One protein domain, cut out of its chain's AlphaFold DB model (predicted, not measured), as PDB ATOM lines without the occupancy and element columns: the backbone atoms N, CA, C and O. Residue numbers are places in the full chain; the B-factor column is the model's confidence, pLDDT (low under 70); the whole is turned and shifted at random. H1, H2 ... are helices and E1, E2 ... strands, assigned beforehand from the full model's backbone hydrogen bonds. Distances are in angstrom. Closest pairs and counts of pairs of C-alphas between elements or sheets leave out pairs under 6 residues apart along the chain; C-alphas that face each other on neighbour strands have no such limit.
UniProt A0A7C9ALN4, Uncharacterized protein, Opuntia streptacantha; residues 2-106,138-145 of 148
ATOM      1  N   TRP A   2       8.277  17.809  -1.609       95.00
ATOM      2  CA  TRP A   2       9.296  16.882  -1.071       95.00
ATOM      3  C   TRP A   2       8.703  15.606  -0.445       95.00
ATOM      4  O   TRP A   2       9.236  14.529  -0.682       95.00
ATOM      5  N   GLN A   3       7.569  15.707   0.259       96.00
ATOM      6  CA  GLN A   3       6.848  14.568   0.853       96.00
ATOM      7  C   GLN A   3       6.553  13.467  -0.177       96.00
ATOM      8  O   GLN A   3       7.000  12.334  -0.015       96.00
ATOM      9  N   CYS A   4       5.954  13.829  -1.320       96.19
ATOM     10  CA  CYS A   4       5.684  12.886  -2.411       96.19
ATOM     11  C   CYS A   4       6.952  12.170  -2.905       96.19
ATOM     12  O   CYS A   4       6.915  10.974  -3.183       96.19
ATOM     13  N   ARG A   5       8.084  12.885  -3.000       97.00
ATOM     14  CA  ARG A   5       9.365  12.290  -3.416       97.00
ATOM     15  C   ARG A   5       9.900  11.304  -2.384       97.00
ATOM     16  O   ARG A   5      10.414  10.261  -2.775       97.00
ATOM     17  N   ILE A   6       9.767  11.602  -1.091       97.44
ATOM     18  CA  ILE A   6      10.172  10.682  -0.020       97.44
ATOM     19  C   ILE A   6       9.314   9.416  -0.053       97.44
ATOM     20  O   ILE A   6       9.869   8.317  -0.075       97.44
ATOM     21  N   MET A   7       7.988   9.550  -0.128       97.50
ATOM     22  CA  MET A   7       7.087   8.399  -0.236       97.50
ATOM     23  C   MET A   7       7.437   7.536  -1.458       97.50
ATOM     24  O   MET A   7       7.614   6.323  -1.332       97.50
ATOM     25  N   TYR A   8       7.622   8.162  -2.625       97.81
ATOM     26  CA  TYR A   8       7.964   7.459  -3.861       97.81
ATOM     27  C   TYR A   8       9.349   6.798  -3.813       97.81
ATOM     28  O   TYR A   8       9.521   5.677  -4.295       97.81
ATOM     29  N   TYR A   9      10.343   7.448  -3.197       97.75
ATOM     30  CA  TYR A   9      11.663   6.861  -2.965       97.75
ATOM     31  C   TYR A   9      11.557   5.551  -2.174       97.75
ATOM     32  O   TYR A   9      12.130   4.536  -2.577       97.75
ATOM     33  N   TRP A  10      10.796   5.557  -1.078       98.00
ATOM     34  CA  TRP A  10      10.633   4.377  -0.234       98.00
ATOM     35  C   TRP A  10       9.778   3.291  -0.886       98.00
ATOM     36  O   TRP A  10      10.135   2.119  -0.780       98.00
ATOM     37  N   TYR A  11       8.736   3.659  -1.638       97.81
ATOM     38  CA  TYR A  11       7.998   2.720  -2.489       97.81
ATOM     39  C   TYR A  11       8.953   1.974  -3.434       97.81
ATOM     40  O   TYR A  11       9.018   0.747  -3.389       97.81
ATOM     41  N   LYS A  12       9.784   2.695  -4.206       98.19
ATOM     42  CA  LYS A  12      10.759   2.070  -5.121       98.19
ATOM     43  C   LYS A  12      11.738   1.147  -4.398       98.19
ATOM     44  O   LYS A  12      12.155   0.134  -4.945       98.19
ATOM     45  N   ARG A  13      12.118   1.487  -3.164       98.12
ATOM     46  CA  ARG A  13      13.063   0.697  -2.363       98.12
ATOM     47  C   ARG A  13      12.477  -0.618  -1.846       98.12
ATOM     48  O   ARG A  13      13.251  -1.538  -1.564       98.12
ATOM     49  N   PHE A  14      11.157  -0.692  -1.681       98.19
ATOM     50  CA  PHE A  14      10.476  -1.830  -1.065       98.19
ATOM     51  C   PHE A  14       9.604  -2.650  -2.023       98.19
ATOM     52  O   PHE A  14       9.381  -3.815  -1.709       98.19
ATOM     53  N   LYS A  15       9.162  -2.100  -3.167       97.69
ATOM     54  CA  LYS A  15       8.194  -2.757  -4.066       97.69
ATOM     55  C   LYS A  15       8.604  -4.154  -4.538       97.69
ATOM     56  O   LYS A  15       7.770  -5.046  -4.519       97.69
ATOM     57  N   ASP A  16       9.884  -4.355  -4.848       97.56
ATOM     58  CA  ASP A  16      10.397  -5.610  -5.421       97.56
ATOM     59  C   ASP A  16      11.102  -6.494  -4.376       97.56
ATOM     60  O   ASP A  16      11.819  -7.439  -4.707       97.56
ATOM     61  N   ARG A  17      10.966  -6.168  -3.084       98.00
ATOM     62  CA  ARG A  17      11.546  -6.983  -2.011       98.00
ATOM     63  C   ARG A  17      10.635  -8.154  -1.665       98.00
ATOM     64  O   ARG A  17       9.416  -8.045  -1.729       98.00
ATOM     65  N   VAL A  18      11.241  -9.244  -1.196       97.94
ATOM     66  CA  VAL A  18      10.519 -10.421  -0.689       97.94
ATOM     67  C   VAL A  18       9.478 -10.005   0.359       97.94
ATOM     68  O   VAL A  18       9.800  -9.273   1.298       97.94
ATOM     69  N   GLY A  19       8.242 -10.480   0.185       96.75
ATOM     70  CA  GLY A  19       7.102 -10.164   1.054       96.75
ATOM     71  C   GLY A  19       6.388  -8.844   0.736       96.75
ATOM     72  O   GLY A  19       5.574  -8.396   1.539       96.75
ATOM     73  N   SER A  20       6.713  -8.200  -0.387       97.88
ATOM     74  CA  SER A  20       5.959  -7.070  -0.928       97.88
ATOM     75  C   SER A  20       4.923  -7.554  -1.939       97.88
ATOM     76  O   SER A  20       5.291  -8.222  -2.901       97.88
ATOM     77  N   ASP A  21       3.677  -7.117  -1.769       97.50
ATOM     78  CA  ASP A  21       2.613  -7.240  -2.774       97.50
ATOM     79  C   ASP A  21       2.338  -5.887  -3.464       97.50
ATOM     80  O   ASP A  21       1.301  -5.684  -4.093       97.50
ATOM     81  N   MET A  22       3.241  -4.908  -3.314       97.38
ATOM     82  CA  MET A  22       3.062  -3.580  -3.902       97.38
ATOM     83  C   MET A  22       3.153  -3.628  -5.433       97.38
ATOM     84  O   MET A  22       4.214  -3.910  -5.992       97.38
ATOM     85  N   GLY A  23       2.053  -3.269  -6.098       96.62
ATOM     86  CA  GLY A  23       1.975  -3.096  -7.548       96.62
ATOM     87  C   GLY A  23       2.481  -1.728  -8.017       96.62
ATOM     88  O   GLY A  23       3.585  -1.296  -7.666       96.62
ATOM     89  N   GLY A  24       1.688  -1.061  -8.852       96.69
ATOM     90  CA  GLY A  24       1.911   0.296  -9.337       96.69
ATOM     91  C   GLY A  24       1.809   1.372  -8.251       96.69
ATOM     92  O   GLY A  24       1.263   1.172  -7.168       96.69
ATOM     93  N   PHE A  25       2.339   2.555  -8.563       97.31
ATOM     94  CA  PHE A  25       2.241   3.745  -7.718       97.31
ATOM     95  C   PHE A  25       1.738   4.903  -8.560       97.31
ATOM     96  O   PHE A  25       2.367   5.240  -9.561       97.31
ATOM     97  N   THR A  26       0.660   5.543  -8.114       97.25
ATOM     98  CA  THR A  26       0.073   6.698  -8.790       97.25
ATOM     99  C   THR A  26      -0.145   7.816  -7.790       97.25
ATOM    100  O   THR A  26      -0.817   7.643  -6.776       97.25
ATOM    101  N   ARG A  27       0.392   8.997  -8.091       96.94
ATOM    102  CA  ARG A  27       0.027  10.232  -7.402       96.94
ATOM    103  C   ARG A  27      -1.220  10.819  -8.058       96.94
ATOM    104  O   ARG A  27      -1.176  11.174  -9.231       96.94
ATOM    105  N   VAL A  28      -2.306  10.979  -7.312       96.38
ATOM    106  CA  VAL A  28      -3.507  11.658  -7.819       96.38
ATOM    107  C   VAL A  28      -3.378  13.160  -7.557       96.38
ATOM    108  O   VAL A  28      -3.243  13.580  -6.408       96.38
ATOM    109  N   LEU A  29      -3.365  13.969  -8.617       95.69
ATOM    110  CA  LEU A  29      -3.210  15.424  -8.551       95.69
ATOM    111  C   LEU A  29      -4.519  16.107  -8.958       95.69
ATOM    112  O   LEU A  29      -4.903  16.069 -10.121       95.69
ATOM    113  N   HIS A  30      -5.181  16.756  -8.004       93.81
ATOM    114  CA  HIS A  30      -6.531  17.308  -8.168       93.81
ATOM    115  C   HIS A  30      -6.564  18.820  -8.447       93.81
ATOM    116  O   HIS A  30      -7.525  19.505  -8.106       93.81
ATOM    117  N   SER A  31      -5.481  19.372  -9.000       92.25
ATOM    118  CA  SER A  31      -5.407  20.784  -9.403       92.25
ATOM    119  C   SER A  31      -5.978  21.048 -10.798       92.25
ATOM    120  O   SER A  31      -5.998  22.201 -11.214       92.25
ATOM    121  N   GLY A  32      -6.342  20.009 -11.560       93.94
ATOM    122  CA  GLY A  32      -6.691  20.113 -12.985       93.94
ATOM    123  C   GLY A  32      -5.512  20.455 -13.909       93.94
ATOM    124  O   GLY A  32      -5.653  20.450 -15.127       93.94
ATOM    125  N   LEU A  33      -4.331  20.733 -13.352       96.00
ATOM    126  CA  LEU A  33      -3.151  21.180 -14.091       96.00
ATOM    127  C   LEU A  33      -1.946  20.288 -13.782       96.00
ATOM    128  O   LEU A  33      -1.735  19.961 -12.609       96.00
ATOM    129  N   PRO A  34      -1.136  19.931 -14.795       96.25
ATOM    130  CA  PRO A  34       0.094  19.186 -14.577       96.25
ATOM    131  C   PRO A  34       1.099  20.001 -13.756       96.25
ATOM    132  O   PRO A  34       1.114  21.233 -13.790       96.25
ATOM    133  N   ASP A  35       1.978  19.304 -13.039       96.25
ATOM    134  CA  ASP A  35       3.114  19.916 -12.355       96.25
ATOM    135  C   ASP A  35       4.429  19.207 -12.705       96.25
ATOM    136  O   ASP A  35       4.462  18.141 -13.321       96.25
ATOM    137  N   ASN A  36       5.541  19.791 -12.267       96.25
ATOM    138  CA  ASN A  36       6.872  19.274 -12.569       96.25
ATOM    139  C   ASN A  36       7.195  17.920 -11.902       96.25
ATOM    140  O   ASN A  36       8.187  17.300 -12.257       96.25
ATOM    141  N   LEU A  37       6.411  17.445 -10.922       96.62
ATOM    142  CA  LEU A  37       6.650  16.124 -10.323       96.62
ATOM    143  C   LEU A  37       6.210  14.987 -11.246       96.62
ATOM    144  O   LEU A  37       6.602  13.848 -11.011       96.62
ATOM    145  N   MET A  38       5.421  15.276 -12.282       97.19
ATOM    146  CA  MET A  38       4.993  14.280 -13.267       97.19
ATOM    147  C   MET A  38       6.155  13.715 -14.092       97.19
ATOM    148  O   MET A  38       6.055  12.600 -14.590       97.19
ATOM    149  N   GLU A  39       7.265  14.450 -14.188       97.00
ATOM    150  CA  GLU A  39       8.507  13.981 -14.814       97.00
ATOM    151  C   GLU A  39       9.188  12.866 -13.997       97.00
ATOM    152  O   GLU A  39       9.986  12.096 -14.526       97.00
ATOM    153  N   GLU A  40       8.874  12.761 -12.701       97.19
ATOM    154  CA  GLU A  40       9.548  11.864 -11.757       97.19
ATOM    155  C   GLU A  40       8.627  10.768 -11.200       97.19
ATOM    156  O   GLU A  40       9.066   9.641 -10.952       97.19
ATOM    157  N   ILE A  41       7.365  11.114 -10.937       98.06
ATOM    158  CA  ILE A  41       6.391  10.293 -10.215       98.06
ATOM    159  C   ILE A  41       5.185  10.069 -11.131       98.06
ATOM    160  O   ILE A  41       4.560  11.060 -11.532       98.06
ATOM    161  N   PRO A  42       4.793   8.808 -11.407       97.69
ATOM    162  CA  PRO A  42       3.582   8.538 -12.169       97.69
ATOM    163  C   PRO A  42       2.400   9.259 -11.523       97.69
ATOM    164  O   PRO A  42       2.141   9.122 -10.324       97.69
ATOM    165  N   THR A  43       1.740  10.107 -12.301       97.62
ATOM    166  CA  THR A  43       0.721  11.027 -11.803       97.62
ATOM    167  C   THR A  43      -0.511  10.935 -12.682       97.62
ATOM    168  O   THR A  43      -0.400  10.946 -13.905       97.62
ATOM    169  N   PHE A  44      -1.678  10.905 -12.050       97.31
ATOM    170  CA  PHE A  44      -2.961  11.045 -12.719       97.31
ATOM    171  C   PHE A  44      -3.563  12.399 -12.340       97.31
ATOM    172  O   PHE A  44      -3.792  12.669 -11.158       97.31
ATOM    173  N   VAL A  45      -3.751  13.273 -13.330       97.50
ATOM    174  CA  VAL A  45      -4.322  14.610 -13.126       97.50
ATOM    175  C   VAL A  45      -5.836  14.519 -13.254       97.50
ATOM    176  O   VAL A  45      -6.346  13.928 -14.203       97.50
ATOM    177  N   VAL A  46      -6.539  15.095 -12.290       97.12
ATOM    178  CA  VAL A  46      -8.000  15.166 -12.250       97.12
ATOM    179  C   VAL A  46      -8.444  16.588 -11.972       97.12
ATOM    180  O   VAL A  46      -7.698  17.386 -11.393       97.12
ATOM    181  N   ASP A  47      -9.670  16.890 -12.379       96.38
ATOM    182  CA  ASP A  47     -10.248  18.211 -12.195       96.38
ATOM    183  C   ASP A  47     -10.564  18.454 -10.714       96.38
ATOM    184  O   ASP A  47     -10.946  17.511 -10.005       96.38
ATOM    185  N   PRO A  48     -10.429  19.697 -10.224       94.50
ATOM    186  CA  PRO A  48     -10.942  20.050  -8.910       94.50
ATOM    187  C   PRO A  48     -12.464  19.858  -8.856       94.50
ATOM    188  O   PRO A  48     -13.148  19.713  -9.875       94.50
ATOM    189  N   LEU A  49     -13.009  19.841  -7.642       94.44
ATOM    190  CA  LEU A  49     -14.453  19.879  -7.454       94.44
ATOM    191  C   LEU A  49     -14.999  21.196  -8.044       94.44
ATOM    192  O   LEU A  49     -14.386  22.238  -7.801       94.44
ATOM    193  N   PRO A  50     -16.120  21.176  -8.794       93.00
ATOM    194  CA  PRO A  50     -16.722  22.394  -9.324       93.00
ATOM    195  C   PRO A  50     -16.992  23.448  -8.246       93.00
ATOM    196  O   PRO A  50     -17.413  23.122  -7.131       93.00
ATOM    197  N   ASP A  51     -16.785  24.713  -8.610       90.06
ATOM    198  CA  ASP A  51     -16.915  25.849  -7.699       90.06
ATOM    199  C   ASP A  51     -18.281  25.873  -6.993       90.06
ATOM    200  O   ASP A  51     -19.336  25.678  -7.600       90.06
ATOM    201  N   GLY A  52     -18.260  26.124  -5.682       88.19
ATOM    202  CA  GLY A  52     -19.458  26.234  -4.845       88.19
ATOM    203  C   GLY A  52     -20.025  24.906  -4.332       88.19
ATOM    204  O   GLY A  52     -20.840  24.927  -3.409       88.19
ATOM    205  N   LEU A  53     -19.580  23.755  -4.852       89.81
ATOM    206  CA  LEU A  53     -20.003  22.446  -4.334       89.81
ATOM    207  C   LEU A  53     -19.308  22.063  -3.029       89.81
ATOM    208  O   LEU A  53     -19.865  21.296  -2.245       89.81
ATOM    209  N   ASP A  54     -18.108  22.585  -2.782       86.75
ATOM    210  CA  ASP A  54     -17.375  22.293  -1.554       86.75
ATOM    211  C   ASP A  54     -17.954  23.026  -0.332       86.75
ATOM    212  O   ASP A  54     -17.679  22.631   0.798       86.75
ATOM    213  N   GLN A  55     -18.751  24.082  -0.545       87.50
ATOM    214  CA  GLN A  55     -19.321  24.946   0.499       87.50
ATOM    215  C   GLN A  55     -18.260  25.447   1.502       87.50
ATOM    216  O   GLN A  55     -18.526  25.582   2.697       87.50
ATOM    217  N   GLY A  56     -17.034  25.696   1.023       86.62
ATOM    218  CA  GLY A  56     -15.884  26.084   1.849       86.62
ATOM    219  C   GLY A  56     -15.143  24.917   2.515       86.62
ATOM    220  O   GLY A  56     -14.126  25.132   3.178       86.62
ATOM    221  N   TYR A  57     -15.596  23.675   2.331       86.81
ATOM    222  CA  TYR A  57     -14.926  22.466   2.803       86.81
ATOM    223  C   TYR A  57     -14.036  21.858   1.711       86.81
ATOM    224  O   TYR A  57     -14.307  20.796   1.146       86.81
ATOM    225  N   VAL A  58     -12.904  22.522   1.467       85.94
ATOM    226  CA  VAL A  58     -11.932  22.200   0.400       85.94
ATOM    227  C   VAL A  58     -11.456  20.741   0.382       85.94
ATOM    228  O   VAL A  58     -11.016  20.235  -0.652       85.94
ATOM    229  N   VAL A  59     -11.556  20.042   1.518       86.56
ATOM    230  CA  VAL A  59     -11.173  18.634   1.689       86.56
ATOM    231  C   VAL A  59     -11.981  17.704   0.769       86.56
ATOM    232  O   VAL A  59     -11.471  16.644   0.400       86.56
ATOM    233  N   LEU A  60     -13.174  18.112   0.312       89.88
ATOM    234  CA  LEU A  60     -14.003  17.354  -0.639       89.88
ATOM    235  C   LEU A  60     -13.341  17.116  -2.002       89.88
ATOM    236  O   LEU A  60     -13.712  16.175  -2.704       89.88
ATOM    237  N   ASN A  61     -12.301  17.876  -2.349       91.12
ATOM    238  CA  ASN A  61     -11.502  17.606  -3.545       91.12
ATOM    239  C   ASN A  61     -10.841  16.220  -3.521       91.12
ATOM    240  O   ASN A  61     -10.635  15.626  -4.573       91.12
ATOM    241  N   ARG A  62     -10.526  15.671  -2.340       91.12
ATOM    242  CA  ARG A  62      -9.860  14.364  -2.214       91.12
ATOM    243  C   ARG A  62     -10.754  13.201  -2.657       91.12
ATOM    244  O   ARG A  62     -10.346  12.492  -3.574       91.12
ATOM    245  N   PRO A  63     -11.950  12.978  -2.076       91.50
ATOM    246  CA  PRO A  63     -12.831  11.910  -2.547       91.50
ATOM    247  C   PRO A  63     -13.244  12.110  -4.011       91.50
ATOM    248  O   PRO A  63     -13.304  11.135  -4.752       91.50
ATOM    249  N   TRP A  64     -13.438  13.357  -4.456       94.44
ATOM    250  CA  TRP A  64     -13.720  13.665  -5.860       94.44
ATOM    251  C   TRP A  64     -12.589  13.238  -6.802       94.44
ATOM    252  O   TRP A  64     -12.828  12.641  -7.851       94.44
ATOM    253  N   ALA A  65     -11.343  13.486  -6.401       94.56
ATOM    254  CA  ALA A  65     -10.171  13.072  -7.151       94.56
ATOM    255  C   ALA A  65     -10.062  11.548  -7.275       94.56
ATOM    256  O   ALA A  65      -9.769  11.032  -8.353       94.56
ATOM    257  N   PHE A  66     -10.327  10.827  -6.181       92.44
ATOM    258  CA  PHE A  66     -10.328   9.365  -6.180       92.44
ATOM    259  C   PHE A  66     -11.447   8.783  -7.038       92.44
ATOM    260  O   PHE A  66     -11.184   7.830  -7.765       92.44
ATOM    261  N   LEU A  67     -12.649   9.365  -7.002       92.44
ATOM    262  CA  LEU A  67     -13.754   8.945  -7.863       92.44
ATOM    263  C   LEU A  67     -13.359   9.050  -9.341       92.44
ATOM    264  O   LEU A  67     -13.377   8.053 -10.057       92.44
ATOM    265  N   GLN A  68     -12.881  10.223  -9.767       95.19
ATOM    266  CA  GLN A  68     -12.428  10.429 -11.144       95.19
ATOM    267  C   GLN A  68     -11.282   9.492 -11.540       95.19
ATOM    268  O   GLN A  68     -11.251   8.999 -12.665       95.19
ATOM    269  N   TRP A  69     -10.319   9.262 -10.643       95.00
ATOM    270  CA  TRP A  69      -9.203   8.360 -10.916       95.00
ATOM    271  C   TRP A  69      -9.671   6.909 -11.072       95.00
ATOM    272  O   TRP A  69      -9.279   6.258 -12.033       95.00
ATOM    273  N   LEU A  70     -10.545   6.420 -10.187       92.31
ATOM    274  CA  LEU A  70     -11.097   5.062 -10.263       92.31
ATOM    275  C   LEU A  70     -11.938   4.841 -11.529       92.31
ATOM    276  O   LEU A  70     -11.875   3.756 -12.104       92.31
ATOM    277  N   GLU A  71     -12.685   5.855 -11.970       92.94
ATOM    278  CA  GLU A  71     -13.511   5.802 -13.184       92.94
ATOM    279  C   GLU A  71     -12.684   5.864 -14.476       92.94
ATOM    280  O   GLU A  71     -12.999   5.185 -15.451       92.94
ATOM    281  N   LYS A  72     -11.634   6.696 -14.510       93.81
ATOM    282  CA  LYS A  72     -10.915   7.031 -15.753       93.81
ATOM    283  C   LYS A  72      -9.603   6.260 -15.934       93.81
ATOM    284  O   LYS A  72      -9.129   6.133 -17.063       93.81
ATOM    285  N   ALA A  73      -8.969   5.790 -14.859       93.25
ATOM    286  CA  ALA A  73      -7.674   5.123 -14.941       93.25
ATOM    287  C   ALA A  73      -7.806   3.611 -15.159       93.25
ATOM    288  O   ALA A  73      -8.615   2.924 -14.535       93.25
ATOM    289  N   LYS A  74      -6.911   3.064 -15.986       92.06
ATOM    290  CA  LYS A  74      -6.676   1.621 -16.036       92.06
ATOM    291  C   LYS A  74      -5.788   1.232 -14.852       92.06
ATOM    292  O   LYS A  74      -4.606   1.562 -14.839       92.06
ATOM    293  N   ILE A  75      -6.365   0.539 -13.877       93.69
ATOM    294  CA  ILE A  75      -5.667   0.023 -12.693       93.69
ATOM    295  C   ILE A  75      -5.595  -1.494 -12.844       93.69
ATOM    296  O   ILE A  75      -6.635  -2.135 -13.000       93.69
ATOM    297  N   GLU A  76      -4.397  -2.073 -12.830       94.19
ATOM    298  CA  GLU A  76      -4.213  -3.516 -13.043       94.19
ATOM    299  C   GLU A  76      -4.454  -4.303 -11.751       94.19
ATOM    300  O   GLU A  76      -5.020  -5.391 -11.778       94.19
ATOM    301  N   GLU A  77      -4.117  -3.708 -10.610       95.25
ATOM    302  CA  GLU A  77      -4.212  -4.321  -9.294       95.25
ATOM    303  C   GLU A  77      -5.662  -4.494  -8.831       95.25
ATOM    304  O   GLU A  77      -6.530  -3.648  -9.071       95.25
ATOM    305  N   GLU A  78      -5.927  -5.589  -8.120       94.94
ATOM    306  CA  GLU A  78      -7.229  -5.857  -7.498       94.94
ATOM    307  C   GLU A  78      -7.450  -5.044  -6.220       94.94
ATOM    308  O   GLU A  78      -8.590  -4.783  -5.857       94.94
ATOM    309  N   TYR A  79      -6.380  -4.628  -5.541       96.56
ATOM    310  CA  TYR A  79      -6.444  -3.862  -4.299       96.56
ATOM    311  C   TYR A  79      -5.691  -2.547  -4.449       96.56
ATOM    312  O   TYR A  79      -4.650  -2.479  -5.100       96.56
ATOM    313  N   VAL A  80      -6.202  -1.503  -3.806       96.00
ATOM    314  CA  VAL A  80      -5.587  -0.177  -3.776       96.00
ATOM    315  C   VAL A  80      -5.249   0.177  -2.338       96.00
ATOM    316  O   VAL A  80      -6.123   0.172  -1.472       96.00
ATOM    317  N   LEU A  81      -3.988   0.535  -2.097       96.38
ATOM    318  CA  LEU A  81      -3.590   1.275  -0.906       96.38
ATOM    319  C   LEU A  81      -3.777   2.771  -1.168       96.38
ATOM    320  O   LEU A  81      -3.056   3.362  -1.972       96.38
ATOM    321  N   MET A  82      -4.693   3.399  -0.440       95.38
ATOM    322  CA  MET A  82      -4.750   4.851  -0.334       95.38
ATOM    323  C   MET A  82      -3.785   5.304   0.763       95.38
ATOM    324  O   MET A  82      -3.853   4.825   1.895       95.38
ATOM    325  N   GLY A  83      -2.878   6.217   0.416       94.75
ATOM    326  CA  GLY A  83      -1.890   6.797   1.321       94.75
ATOM    327  C   GLY A  83      -1.798   8.311   1.152       94.75
ATOM    328  O   GLY A  83      -2.079   8.835   0.073       94.75
ATOM    329  N   GLU A  84      -1.392   9.015   2.208       92.88
ATOM    330  CA  GLU A  84      -1.076  10.443   2.140       92.88
ATOM    331  C   GLU A  84       0.431  10.654   1.898       92.88
ATOM    332  O   GLU A  84       1.232   9.786   2.258       92.88
ATOM    333  N   PRO A  85       0.857  11.768   1.267       90.88
ATOM    334  CA  PRO A  85       2.267  11.992   0.932       90.88
ATOM    335  C   PRO A  85       3.238  12.025   2.121       90.88
ATOM    336  O   PRO A  85       4.445  11.928   1.915       90.88
ATOM    337  N   ASP A  86       2.740  12.225   3.338       92.81
ATOM    338  CA  ASP A  86       3.502  12.188   4.586       92.81
ATOM    339  C   ASP A  86       3.665  10.772   5.169       92.81
ATOM    340  O   ASP A  86       4.425  10.590   6.120       92.81
ATOM    341  N   HIS A  87       3.050   9.753   4.566       95.12
ATOM    342  CA  HIS A  87       3.331   8.356   4.878       95.12
ATOM    343  C   HIS A  87       4.665   7.893   4.283       95.12
ATOM    344  O   HIS A  87       5.078   8.287   3.190       95.12
ATOM    345  N   ILE A  88       5.333   6.983   4.996       94.94
ATOM    346  CA  ILE A  88       6.604   6.390   4.577       94.94
ATOM    347  C   ILE A  88       6.520   4.870   4.689       94.94
ATOM    348  O   ILE A  88       6.168   4.327   5.737       94.94
ATOM    349  N   PHE A  89       6.908   4.170   3.623       96.38
ATOM    350  CA  PHE A  89       7.136   2.729   3.685       96.38
ATOM    351  C   PHE A  89       8.455   2.458   4.408       96.38
ATOM    352  O   PHE A  89       9.502   2.944   3.989       96.38
ATOM    353  N   VAL A  90       8.411   1.675   5.485       96.75
ATOM    354  CA  VAL A  90       9.602   1.285   6.270       96.75
ATOM    355  C   VAL A  90       9.984  -0.187   6.091       96.75
ATOM    356  O   VAL A  90      11.045  -0.616   6.539       96.75
ATOM    357  N   LYS A  91       9.121  -0.966   5.431       97.31
ATOM    358  CA  LYS A  91       9.292  -2.390   5.132       97.31
ATOM    359  C   LYS A  91       8.506  -2.766   3.863       97.31
ATOM    360  O   LYS A  91       7.621  -1.999   3.477       97.31
ATOM    361  N   PRO A  92       8.800  -3.922   3.234       98.00
ATOM    362  CA  PRO A  92       7.922  -4.523   2.227       98.00
ATOM    363  C   PRO A  92       6.487  -4.622   2.764       98.00
ATOM    364  O   PRO A  92       6.303  -4.977   3.934       98.00
ATOM    365  N   LEU A  93       5.496  -4.261   1.948       97.12
ATOM    366  CA  LEU A  93       4.092  -4.244   2.357       97.12
ATOM    367  C   LEU A  93       3.334  -5.384   1.659       97.12
ATOM    368  O   LEU A  93       3.143  -5.296   0.445       97.12
ATOM    369  N   PRO A  94       2.901  -6.425   2.390       97.50
ATOM    370  CA  PRO A  94       1.967  -7.409   1.858       97.50
ATOM    371  C   PRO A  94       0.551  -6.825   1.794       97.50
ATOM    372  O   PRO A  94       0.242  -5.838   2.473       97.50
ATOM    373  N   ASN A  95      -0.336  -7.462   1.035       97.19
ATOM    374  CA  ASN A  95      -1.754  -7.147   1.091       97.19
ATOM    375  C   ASN A  95      -2.328  -7.584   2.448       97.19
ATOM    376  O   ASN A  95      -2.340  -8.766   2.784       97.19
ATOM    377  N   LEU A  96      -2.793  -6.615   3.238       97.06
ATOM    378  CA  LEU A  96      -3.398  -6.864   4.552       97.06
ATOM    379  C   LEU A  96      -4.924  -7.008   4.488       97.06
ATOM    380  O   LEU A  96      -5.535  -7.392   5.483       97.06
ATOM    381  N   ALA A  97      -5.544  -6.670   3.354       96.44
ATOM    382  CA  ALA A  97      -6.977  -6.842   3.151       96.44
ATOM    383  C   ALA A  97      -7.318  -8.311   2.849       96.44
ATOM    384  O   ALA A  97      -6.491  -9.070   2.344       96.44
ATOM    385  N   HIS A  98      -8.561  -8.709   3.130       94.12
ATOM    386  CA  HIS A  98      -9.045 -10.069   2.893       94.12
ATOM    387  C   HIS A  98     -10.383 -10.058   2.144       94.12
ATOM    388  O   HIS A  98     -11.449  -9.827   2.724       94.12
ATOM    389  N   GLY A  99     -10.342 -10.317   0.835       92.75
ATOM    390  CA  GLY A  99     -11.524 -10.268  -0.024       92.75
ATOM    391  C   GLY A  99     -12.157  -8.876  -0.002       92.75
ATOM    392  O   GLY A  99     -11.522  -7.887  -0.351       92.75
ATOM    393  N   LYS A 100     -13.412  -8.783   0.446       92.94
ATOM    394  CA  LYS A 100     -14.118  -7.497   0.601       92.94
ATOM    395  C   LYS A 100     -13.845  -6.798   1.939       92.94
ATOM    396  O   LYS A 100     -14.385  -5.718   2.163       92.94
ATOM    397  N   HIS A 101     -13.046  -7.392   2.827       93.50
ATOM    398  CA  HIS A 101     -12.698  -6.799   4.115       93.50
ATOM    399  C   HIS A 101     -11.440  -5.932   3.972       93.50
ATOM    400  O   HIS A 101     -10.360  -6.479   3.724       93.50
ATOM    401  N   PRO A 102     -11.556  -4.599   4.102       94.88
ATOM    402  CA  PRO A 102     -10.419  -3.699   3.978       94.88
ATOM    403  C   PRO A 102      -9.496  -3.784   5.199       94.88
ATOM    404  O   PRO A 102      -9.896  -4.240   6.269       94.88
ATOM    405  N   ALA A 103      -8.272  -3.281   5.050       96.44
ATOM    406  CA  ALA A 103      -7.340  -3.082   6.157       96.44
ATOM    407  C   ALA A 103      -7.062  -1.588   6.334       96.44
ATOM    408  O   ALA A 103      -6.620  -0.929   5.397       96.44
ATOM    409  N   ALA A 104      -7.306  -1.052   7.526       95.69
ATOM    410  CA  ALA A 104      -7.165   0.370   7.828       95.69
ATOM    411  C   ALA A 104      -6.353   0.584   9.107       95.69
ATOM    412  O   ALA A 104      -6.306  -0.284   9.980       95.69
ATOM    413  N   TYR A 105      -5.739   1.758   9.236       95.00
ATOM    414  CA  TYR A 105      -5.104   2.154  10.488       95.00
ATOM    415  C   TYR A 105      -6.143   2.662  11.510       95.00
ATOM    416  O   TYR A 105      -6.946   3.537  11.167       95.00
ATOM    417  N   PRO A 106      -6.128   2.167  12.762       93.88
ATOM    418  CA  PRO A 106      -6.997   2.670  13.818       93.88
ATOM    419  C   PRO A 106      -6.459   3.991  14.384       93.88
ATOM    420  O   PRO A 106      -5.364   4.060  14.942       93.88
ATOM    421  N   ASN A 138      -9.676   7.967   6.396       85.50
ATOM    422  CA  ASN A 138      -9.624   7.653   4.966       85.50
ATOM    423  C   ASN A 138      -8.267   7.088   4.510       85.50
ATOM    424  O   ASN A 138      -8.174   6.580   3.402       85.50
ATOM    425  N   SER A 139      -7.206   7.227   5.309       92.44
ATOM    426  CA  SER A 139      -5.841   6.838   4.946       92.44
ATOM    427  C   SER A 139      -5.001   6.602   6.212       92.44
ATOM    428  O   SER A 139      -5.194   7.339   7.175       92.44
ATOM    429  N   PRO A 140      -4.069   5.630   6.234       95.12
ATOM    430  CA  PRO A 140      -3.845   4.641   5.188       95.12
ATOM    431  C   PRO A 140      -4.908   3.537   5.228       95.12
ATOM    432  O   PRO A 140      -5.266   3.040   6.300       95.12
ATOM    433  N   VAL A 141      -5.393   3.139   4.053       95.75
ATOM    434  CA  VAL A 141      -6.377   2.057   3.904       95.75
ATOM    435  C   VAL A 141      -6.076   1.229   2.658       95.75
ATOM    436  O   VAL A 141      -5.811   1.784   1.593       95.75
ATOM    437  N   ILE A 142      -6.118  -0.096   2.786       96.62
ATOM    438  CA  ILE A 142      -6.104  -1.042   1.669       96.62
ATOM    439  C   ILE A 142      -7.534  -1.510   1.436       96.62
ATOM    440  O   ILE A 142      -8.161  -2.069   2.339       96.62
ATOM    441  N   ILE A 143      -8.041  -1.289   0.229       94.38
ATOM    442  CA  ILE A 143      -9.402  -1.652  -0.172       94.38
ATOM    443  C   ILE A 143      -9.387  -2.464  -1.464       94.38
ATOM    444  O   ILE A 143      -8.524  -2.267  -2.318       94.38
ATOM    445  N   LEU A 144     -10.363  -3.360  -1.620       94.88
ATOM    446  CA  LEU A 144     -10.635  -4.002  -2.903       94.88
ATOM    447  C   LEU A 144     -11.079  -2.932  -3.909       94.88
ATOM    448  O   LEU A 144     -11.999  -2.157  -3.635       94.88
ATOM    449  N   LYS A 145     -10.447  -2.904  -5.079       90.69
ATOM    450  CA  LYS A 145     -10.866  -2.089  -6.215       90.69
ATOM    451  C   LYS A 145     -12.196  -2.631  -6.732       90.69
ATOM    452  O   LYS A 145     -12.260  -3.747  -7.241       90.69
TER     453      LYS A 145
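This is residues 2 to 106 and 138 to 145 of the 148 residues of an uncharacterized protein of Opuntia streptacantha (UniProt A0A7C9ALN4). Two small separate sheets and three helices make up the named parts, with long loops between H1 and E1, between E2 and H3, and between E3 and E4. The short parallel pair E1 and E2 lies between H3, which packs on it with residues 61 to 72, and H1 with the tiny H2; the other sheet is a twisted antiparallel one, in the order E3, E5, E4. The printed part has 113 residues, with named elements in the order H1, E1, H2, E2, H3, E3, E4, E5. The class is mixed, helices and strands, with under half of the residues in named elements. The whole is compact, with a radius of gyration of the C-alphas of 14.7 A and spans of 47 by 34 by 27 A.

Begin with H1, residues 2 to 14; its closest C-alpha pair with E1, residues 27 to 29, is Cys 4 and Arg 27, 8.0 A apart. Next find H2, residues 36 to 39, which is apart from H1, but only just, at 8.4 A. E2, residues 43 to 45, is the parallel neighbour of E1 at 22 degrees; look for N 29 and O 44, 2.9 A apart and within hydrogen-bond range. E1, H2 and E2 form a strand-helix-strand unit, two parallel neighbour strands with a helix between them in the chain, and its crossover is right-handed. Go on to H3, residues 58 to 72: its closest C-alpha pairs are Val 28 of E1 and Ala 65, 6.8 A, and Phe 44 of E2 and Trp 69, 7.0 A. In the other sheet, E3, residues 79 to 82, is antiparallel to E5, residues 138 to 144, at 173 degrees, with N 82 and O 141 2.8 A apart. E4, residues 103 to 106, is antiparallel to E5 at 160 degrees, with N 142 and O 103 2.8 A apart. H3 is not on this sheet, but only just, with 4 pairs of C-alphas within 10 A. Every O i to N i+4 pair is within hydrogen-bond range in H1, and 9 of 11 are in H3; H2 is too short for such a pair.

Find C-alpha 2 at (9.296, 16.882, -1.071); from there H1 runs 18.7 A to C-alpha 14. H3 starts at C-alpha 58, (-11.932, 22.200, 0.400), and runs 22.2 A. E5 runs 14.1 A to C-alpha 144 at (-10.635, -4.002, -2.903). E1, H2 and E2 are 6.2, 6.0 and 6.3 A long, and E3 and E4 are 9.7 and 9.6 A.

The two C-alphas farthest apart, those of Val 18 and Gly 52, are 47.5 A apart. Residues 107 to 137 are not printed, and C-alphas 106 and 138 are 10.5 A apart across this cut. The links H1 to E1, E2 to H3 and E3 to E4 are long. The mean pLDDT of the printed part is 94.8, and no printed residue is under 70.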